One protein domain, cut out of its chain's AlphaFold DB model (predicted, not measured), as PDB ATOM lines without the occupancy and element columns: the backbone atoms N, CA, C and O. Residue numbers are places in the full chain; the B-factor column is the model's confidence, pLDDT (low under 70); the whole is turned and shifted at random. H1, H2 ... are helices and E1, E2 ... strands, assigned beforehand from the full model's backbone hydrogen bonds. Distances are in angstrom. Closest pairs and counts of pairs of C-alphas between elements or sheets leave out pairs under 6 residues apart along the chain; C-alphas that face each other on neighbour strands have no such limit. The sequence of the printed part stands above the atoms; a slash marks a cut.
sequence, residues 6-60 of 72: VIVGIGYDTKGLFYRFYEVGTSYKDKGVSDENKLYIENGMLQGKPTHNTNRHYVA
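What this domain is: This is residues 6 to 60 of the 72 residues of an uncharacterized protein of Helicobacter trogontum (UniProt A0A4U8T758). The model is one strongly twisted sheet made of two hairpins side by side, E1 with E2 and E3 with E4, with the one short helix H1 in the loop between the hairpins, beyond one end of the sheet. After E4 the last stretch folds back, and residues 58 to 59 pair with residues 47 to 48 of E4. The printed part has 55 residues, with four named strands and one named helix in the order E1, E2, H1, E3, E4; the sheet's order is E1 - E2 - E3 - E4, all antiparallel, and the class is mostly strand. The whole is compact, with a radius of gyration of the C-alphas of 10.6 A, and elongated in outline, spanning 30 by 19 by 18 A.

How they stand to each other: Start at E1, residues 6 to 13, an edge strand that bends by 58 degrees at residue 9. Beside it find E2, residues 16 to 23, antiparallel at 151 degrees between their directions; N 8 and O 20 are 2.9 A apart, within hydrogen-bond range, and so are N 18 and O 11, at 2.9 A. Next comes H1, residues 29 to 32, which only grazes the sheet; its closest C-alpha pair with E2 is that of Glu 23 and Gly 32, 4.5 A apart. H1 is too short for an O i to N i+4 pair, but its one O i to N i+3 pair is within range. The inner strand E3, residues 38 to 42, is antiparallel to E2 at 133 degrees, with N 19 and O 39 at 2.8 A. The other edge strand, E4, residues 45 to 49, forms a hairpin with E3 at 143 degrees, and there N 40 and O 47 are 2.8 A apart. E1 and E4 are apart. From edge to edge the strands' lines turn by 89 degrees.

Where its parts are: Find C-alpha 6 at (80.545, 174.980, 216.655); from there E1 runs 19.9 A to C-alpha 13. E2 begins at C-alpha 16, at (96.371, 174.250, 228.917), and covers 21.4 A to C-alpha 23. H1 measures 5.0 A from C-alpha 29 to 32. E3 runs 12.2 A from C-alpha 38 to 42, and E4 runs 13.2 A from C-alpha 45 to C-alpha 49 at (93.403, 179.075, 214.420).

The domain as a whole: The two C-alphas farthest apart are those of Ser 27 and Asn 43, 31.2 A. The printed part has no cut, and the links between its named elements are tight. Mean pLDDT of the printed part is 93.2, and no printed residue is under 70.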
ATOM      1  N   VAL A   6      81.258 175.746 215.627       94.12
ATOM      2  CA  VAL A   6      80.545 174.980 216.655       94.12
ATOM      3  C   VAL A   6      81.569 174.445 217.635       94.12
ATOM      4  O   VAL A   6      82.427 173.668 217.237       94.12
ATOM      5  N   ILE A   7      81.490 174.843 218.904       94.44
ATOM      6  CA  ILE A   7      82.299 174.225 219.960       94.44
ATOM      7  C   ILE A   7      81.695 172.853 220.264       94.44
ATOM      8  O   ILE A   7      80.510 172.758 220.578       94.44
ATOM      9  N   VAL A   8      82.509 171.805 220.156       95.00
ATOM     10  CA  VAL A   8      82.067 170.402 220.257       95.00
ATOM     11  C   VAL A   8      82.657 169.661 221.448       95.00
ATOM     12  O   VAL A   8      82.222 168.559 221.764       95.00
ATOM     13  N   GLY A   9      83.641 170.248 222.123       95.12
ATOM     14  CA  GLY A   9      84.265 169.615 223.269       95.12
ATOM     15  C   GLY A   9      85.235 170.528 223.992       95.12
ATOM     16  O   GLY A   9      85.609 171.596 223.502       95.12
ATOM     17  N   ILE A  10      85.642 170.062 225.164       96.31
ATOM     18  CA  ILE A  10      86.668 170.662 226.006       96.31
ATOM     19  C   ILE A  10      87.797 169.648 226.191       96.31
ATOM     20  O   ILE A  10      87.551 168.442 226.220       96.31
ATOM     21  N   GLY A  11      89.028 170.128 226.296       97.31
ATOM     22  CA  GLY A  11      90.194 169.287 226.525       97.31
ATOM     23  C   GLY A  11      91.328 170.060 227.180       97.31
ATOM     24  O   GLY A  11      91.212 171.258 227.435       97.31
ATOM     25  N   TYR A  12      92.418 169.360 227.469       96.81
ATOM     26  CA  TYR A  12      93.615 169.939 228.066       96.81
ATOM     27  C   TYR A  12      94.850 169.393 227.351       96.81
ATOM     28  O   TYR A  12      94.935 168.189 227.106       96.81
ATOM     29  N   ASP A  13      95.789 170.265 227.004       95.94
ATOM     30  CA  ASP A  13      97.093 169.881 226.464       95.94
ATOM     31  C   ASP A  13      98.226 170.696 227.106       95.94
ATOM     32  O   ASP A  13      98.046 171.321 228.150       95.94
ATOM     33  N   THR A  14      99.422 170.670 226.518       96.06
ATOM     34  CA  THR A  14     100.597 171.372 227.053       96.06
ATOM     35  C   THR A  14     100.451 172.896 227.081       96.06
ATOM     36  O   THR A  14     101.190 173.550 227.813       96.06
ATOM     37  N   LYS A  15      99.510 173.474 226.322       94.12
ATOM     38  CA  LYS A  15      99.160 174.904 226.363       94.12
ATOM     39  C   LYS A  15      98.025 175.202 227.344       94.12
ATOM     40  O   LYS A  15      97.720 176.367 227.591       94.12
ATOM     41  N   GLY A  16      97.422 174.163 227.917       95.31
ATOM     42  CA  GLY A  16      96.371 174.250 228.917       95.31
ATOM     43  C   GLY A  16      94.994 173.885 228.374       95.31
ATOM     44  O   GLY A  16      94.845 173.047 227.485       95.31
ATOM     45  N   LEU A  17      93.966 174.500 228.963       96.81
ATOM     46  CA  LEU A  17      92.570 174.259 228.617       96.81
ATOM     47  C   LEU A  17      92.271 174.753 227.197       96.81
ATOM     48  O   LEU A  17      92.520 175.917 226.880       96.81
ATOM     49  N   PHE A  18      91.656 173.900 226.383       97.88
ATOM     50  CA  PHE A  18      91.196 174.261 225.048       97.88
ATOM     51  C   PHE A  18      89.749 173.842 224.795       97.88
ATOM     52  O   PHE A  18      89.222 172.897 225.385       97.88
ATOM     53  N   TYR A  19      89.126 174.527 223.844       97.38
ATOM     54  CA  TYR A  19      87.817 174.209 223.292       97.38
ATOM     55  C   TYR A  19      87.992 173.736 221.854       97.38
ATOM     56  O   TYR A  19      88.532 174.461 221.015       97.38
ATOM     57  N   ARG A  20      87.539 172.516 221.560       97.00
ATOM     58  CA  ARG A  20      87.555 171.980 220.196       97.00
ATOM     59  C   ARG A  20      86.386 172.553 219.412       97.00
ATOM     60  O   ARG A  20      85.273 172.611 219.942       97.00
ATOM     61  N   PHE A  21      86.613 172.926 218.155       95.69
ATOM     62  CA  PHE A  21      85.554 173.452 217.299       95.69
ATOM     63  C   PHE A  21      85.495 172.815 215.911       95.69
ATOM     64  O   PHE A  21      86.502 172.388 215.356       95.69
ATOM     65  N   TYR A  22      84.299 172.808 215.329       94.94
ATOM     66  CA  TYR A  22      84.090 172.540 213.912       94.94
ATOM     67  C   TYR A  22      83.957 173.842 213.134       94.94
ATOM     68  O   TYR A  22      83.163 174.721 213.488       94.94
ATOM     69  N   GLU A  23      84.723 173.950 212.055       91.75
ATOM     70  CA  GLU A  23      84.599 175.025 211.084       91.75
ATOM     71  C   GLU A  23      83.552 174.640 210.036       91.75
ATOM     72  O   GLU A  23      83.770 173.746 209.222       91.75
ATOM     73  N   VAL A  24      82.401 175.316 210.046       87.50
ATOM     74  CA  VAL A  24      81.278 174.993 209.142       87.50
ATOM     75  C   VAL A  24      81.368 175.694 207.781       87.50
ATOM     76  O   VAL A  24      80.625 175.356 206.867       87.50
ATOM     77  N   GLY A  25      82.273 176.668 207.637       83.25
ATOM     78  CA  GLY A  25      82.441 177.488 206.429       83.25
ATOM     79  C   GLY A  25      83.545 177.029 205.469       83.25
ATOM     80  O   GLY A  25      83.920 177.796 204.586       83.25
ATOM     81  N   THR A  26      84.109 175.832 205.653       86.31
ATOM     82  CA  THR A  26      85.190 175.298 204.805       86.31
ATOM     83  C   THR A  26      84.680 174.226 203.843       86.31
ATOM     84  O   THR A  26      83.845 173.399 204.206       86.31
ATOM     85  N   SER A  27      85.210 174.204 202.617       89.25
ATOM     86  CA  SER A  27      84.983 173.115 201.656       89.25
ATOM     87  C   SER A  27      85.805 171.857 201.978       89.25
ATOM     88  O   SER A  27      85.526 170.783 201.448       89.25
ATOM     89  N   TYR A  28      86.800 171.965 202.865       91.25
ATOM     90  CA  TYR A  28      87.673 170.866 203.274       91.25
ATOM     91  C   TYR A  28      87.120 170.186 204.526       91.25
ATOM     92  O   TYR A  28      87.452 170.562 205.652       91.25
ATOM     93  N   LYS A  29      86.256 169.186 204.329       90.88
ATOM     94  CA  LYS A  29      85.537 168.499 205.415       90.88
ATOM     95  C   LYS A  29      86.470 167.959 206.504       90.88
ATOM     96  O   LYS A  29      86.195 168.160 207.680       90.88
ATOM     97  N   ASP A  30      87.566 167.311 206.116       93.50
ATOM     98  CA  ASP A  30      88.559 166.717 207.024       93.50
ATOM     99  C   ASP A  30      89.251 167.765 207.904       93.50
ATOM    100  O   ASP A  30      89.540 167.516 209.072       93.50
ATOM    101  N   LYS A  31      89.478 168.964 207.363       93.44
ATOM    102  CA  LYS A  31      90.058 170.079 208.113       93.44
ATOM    103  C   LYS A  31      89.022 170.793 208.968       93.44
ATOM    104  O   LYS A  31      89.345 171.226 210.070       93.44
ATOM    105  N   GLY A  32      87.782 170.881 208.490       93.00
ATOM    106  CA  GLY A  32      86.679 171.498 209.221       93.00
ATOM    107  C   GLY A  32      86.348 170.776 210.523       93.00
ATOM    108  O   GLY A  32      86.032 171.430 211.512       93.00
ATOM    109  N   VAL A  33      86.495 169.449 210.552       95.12
ATOM    110  CA  VAL A  33      86.239 168.613 211.741       95.12
ATOM    111  C   VAL A  33      87.508 168.150 212.460       95.12
ATOM    112  O   VAL A  33      87.436 167.273 213.314       95.12
ATOM    113  N   SER A  34      88.671 168.704 212.107       95.25
ATOM    114  CA  SER A  34      89.952 168.270 212.662       95.25
ATOM    115  C   SER A  34      90.030 168.479 214.174       95.25
ATOM    116  O   SER A  34      89.644 169.526 214.695       95.25
ATOM    117  N   ASP A  35      90.630 167.516 214.868       95.06
ATOM    118  CA  ASP A  35      90.889 167.588 216.308       95.06
ATOM    119  C   ASP A  35      91.893 168.684 216.702       95.06
ATOM    120  O   ASP A  35      91.951 169.065 217.875       95.06
ATOM    121  N   GLU A  36      92.627 169.222 215.724       95.06
ATOM    122  CA  GLU A  36      93.564 170.337 215.889       95.06
ATOM    123  C   GLU A  36      92.898 171.718 215.799       95.06
ATOM    124  O   GLU A  36      93.529 172.732 216.104       95.06
ATOM    125  N   ASN A  37      91.602 171.779 215.477       95.56
ATOM    126  CA  ASN A  37      90.809 173.001 215.601       95.56
ATOM    127  C   ASN A  37      90.563 173.316 217.080       95.56
ATOM    128  O   ASN A  37      89.563 172.895 217.671       95.56
ATOM    129  N   LYS A  38      91.488 174.066 217.680       96.56
ATOM    130  CA  LYS A  38      91.504 174.388 219.110       96.56
ATOM    131  C   LYS A  38      91.422 175.899 219.328       96.56
ATOM    132  O   LYS A  38      92.134 176.670 218.685       96.56
ATOM    133  N   LEU A  39      90.559 176.310 220.255       96.75
ATOM    134  CA  LEU A  39      90.501 177.661 220.808       96.75
ATOM    135  C   LEU A  39      91.009 177.630 222.252       96.75
ATOM    136  O   LEU A  39      90.587 176.778 223.030       96.75
ATOM    137  N   TYR A  40      91.856 178.579 222.616       97.38
ATOM    138  CA  TYR A  40      92.401 178.764 223.958       97.38
ATOM    139  C   TYR A  40      91.894 180.080 224.538       97.38
ATOM    140  O   TYR A  40      91.524 180.994 223.796       97.38
ATOM    141  N   ILE A  41      91.870 180.180 225.866       95.69
ATOM    142  CA  ILE A  41      91.630 181.457 226.537       95.69
ATOM    143  C   ILE A  41      92.979 182.142 226.732       95.69
ATOM    144  O   ILE A  41      93.792 181.713 227.543       95.69
ATOM    145  N   GLU A  42      93.192 183.231 226.006       93.88
ATOM    146  CA  GLU A  42      94.406 184.039 226.067       93.88
ATOM    147  C   GLU A  42      94.002 185.498 226.294       93.88
ATOM    148  O   GLU A  42      93.175 186.043 225.563       93.88
ATOM    149  N   ASN A  43      94.548 186.136 227.334       93.44
ATOM    150  CA  ASN A  43      94.206 187.516 227.715       93.44
ATOM    151  C   ASN A  43      92.690 187.760 227.872       93.44
ATOM    152  O   ASN A  43      92.172 188.807 227.493       93.44
ATOM    153  N   GLY A  44      91.960 186.767 228.396       92.06
ATOM    154  CA  GLY A  44      90.506 186.837 228.581       92.06
ATOM    155  C   GLY A  44      89.683 186.662 227.299       92.06
ATOM    156  O   GLY A  44      88.458 186.745 227.353       92.06
ATOM    157  N   MET A  45      90.322 186.389 226.160       95.06
ATOM    158  CA  MET A  45      89.659 186.151 224.880       95.06
ATOM    159  C   MET A  45      89.737 184.676 224.504       95.06
ATOM    160  O   MET A  45      90.798 184.064 224.580       95.06
ATOM    161  N   LEU A  46      88.619 184.112 224.046       95.81
ATOM    162  CA  LEU A  46      88.606 182.783 223.445       95.81
ATOM    163  C   LEU A  46      89.039 182.900 221.978       95.81
ATOM    164  O   LEU A  46      88.309 183.473 221.165       95.81
ATOM    165  N   GLN A  47      90.215 182.377 221.645       95.69
ATOM    166  CA  GLN A  47      90.811 182.551 220.323       95.69
ATOM    167  C   GLN A  47      91.655 181.364 219.863       95.69
ATOM    168  O   GLN A  47      92.100 180.546 220.660       95.69
ATOM    169  N   GLY A  48      91.892 181.263 218.561       94.25
ATOM    170  CA  GLY A  48      92.720 180.207 217.992       94.25
ATOM    171  C   GLY A  48      92.736 180.239 216.474       94.25
ATOM    172  O   GLY A  48      92.279 181.196 215.848       94.25
ATOM    173  N   LYS A  49      93.274 179.180 215.872       92.62
ATOM    174  CA  LYS A  49      93.403 179.075 214.420       92.62
ATOM    175  C   LYS A  49      92.733 177.801 213.918       92.62
ATOM    176  O   LYS A  49      92.906 176.754 214.541       92.62
ATOM    177  N   PRO A  50      91.984 177.866 212.810       90.94
ATOM    178  CA  PRO A  50      91.546 176.664 212.126       90.94
ATOM    179  C   PRO A  50      92.742 175.906 211.538       90.94
ATOM    180  O   PRO A  50      93.768 176.481 211.167       90.94
ATOM    181  N   THR A  51      92.586 174.591 211.437       91.88
ATOM    182  CA  THR A  51      93.540 173.686 210.784       91.88
ATOM    183  C   THR A  51      93.595 173.971 209.285       91.88
ATOM    184  O   THR A  51      94.647 173.878 208.655       91.88
ATOM    185  N   HIS A  52      92.456 174.349 208.698       83.88
ATOM    186  CA  HIS A  52      92.410 174.931 207.364       83.88
ATOM    187  C   HIS A  52      92.703 176.433 207.437       83.88
ATOM    188  O   HIS A  52      92.222 177.096 208.337       83.88
ATOM    189  N   ASN A  53      93.417 177.000 206.462       81.56
ATOM    190  CA  ASN A  53      93.640 178.450 206.374       81.56
ATOM    191  C   ASN A  53      94.297 179.053 207.635       81.56
ATOM    192  O   ASN A  53      93.798 180.005 208.234       81.56
ATOM    193  N   THR A  54      95.460 178.509 208.000       83.50
ATOM    194  CA  THR A  54      96.270 178.854 209.189       83.50
ATOM    195  C   THR A  54      96.724 180.321 209.268       83.50
ATOM    196  O   THR A  54      97.245 180.768 210.296       83.50
ATOM    197  N   ASN A  55      96.504 181.092 208.202       86.19
ATOM    198  CA  ASN A  55      96.702 182.539 208.165       86.19
ATOM    199  C   ASN A  55      95.561 183.312 208.845       86.19
ATOM    200  O   ASN A  55      95.717 184.492 209.147       86.19
ATOM    201  N   ARG A  56      94.411 182.674 209.091       87.69
ATOM    202  CA  ARG A  56      93.291 183.276 209.816       87.69
ATOM    203  C   ARG A  56      93.435 183.056 211.313       87.69
ATOM    204  O   ARG A  56      93.848 181.994 211.767       87.69
ATOM    205  N   HIS A  57      93.034 184.070 212.070       91.50
ATOM    206  CA  HIS A  57      92.969 184.036 213.524       91.50
ATOM    207  C   HIS A  57      91.535 184.311 213.953       91.50
ATOM    208  O   HIS A  57      90.948 185.321 213.558       91.50
ATOM    209  N   TYR A  58      90.939 183.376 214.684       92.44
ATOM    210  CA  TYR A  58      89.554 183.453 215.129       92.44
ATOM    211  C   TYR A  58      89.526 183.958 216.559       92.44
ATOM    212  O   TYR A  58      90.209 183.415 217.420       92.44
ATOM    213  N   VAL A  59      88.715 184.984 216.799       94.81
ATOM    214  CA  VAL A  59      88.425 185.527 218.127       94.81
ATOM    215  C   VAL A  59      86.920 185.436 218.321       94.81
ATOM    216  O   VAL A  59      86.152 185.935 217.496       94.81
ATOM    217  N   ALA A  60      86.488 184.763 219.384       93.69
ATOM    218  CA  ALA A  60      85.074 184.625 219.685       93.69
ATOM    219  C   ALA A  60      84.507 185.970 220.152       93.69
ATOM    220  O   ALA A  60      84.902 186.505 221.183       93.69
TER     221      ALA A  60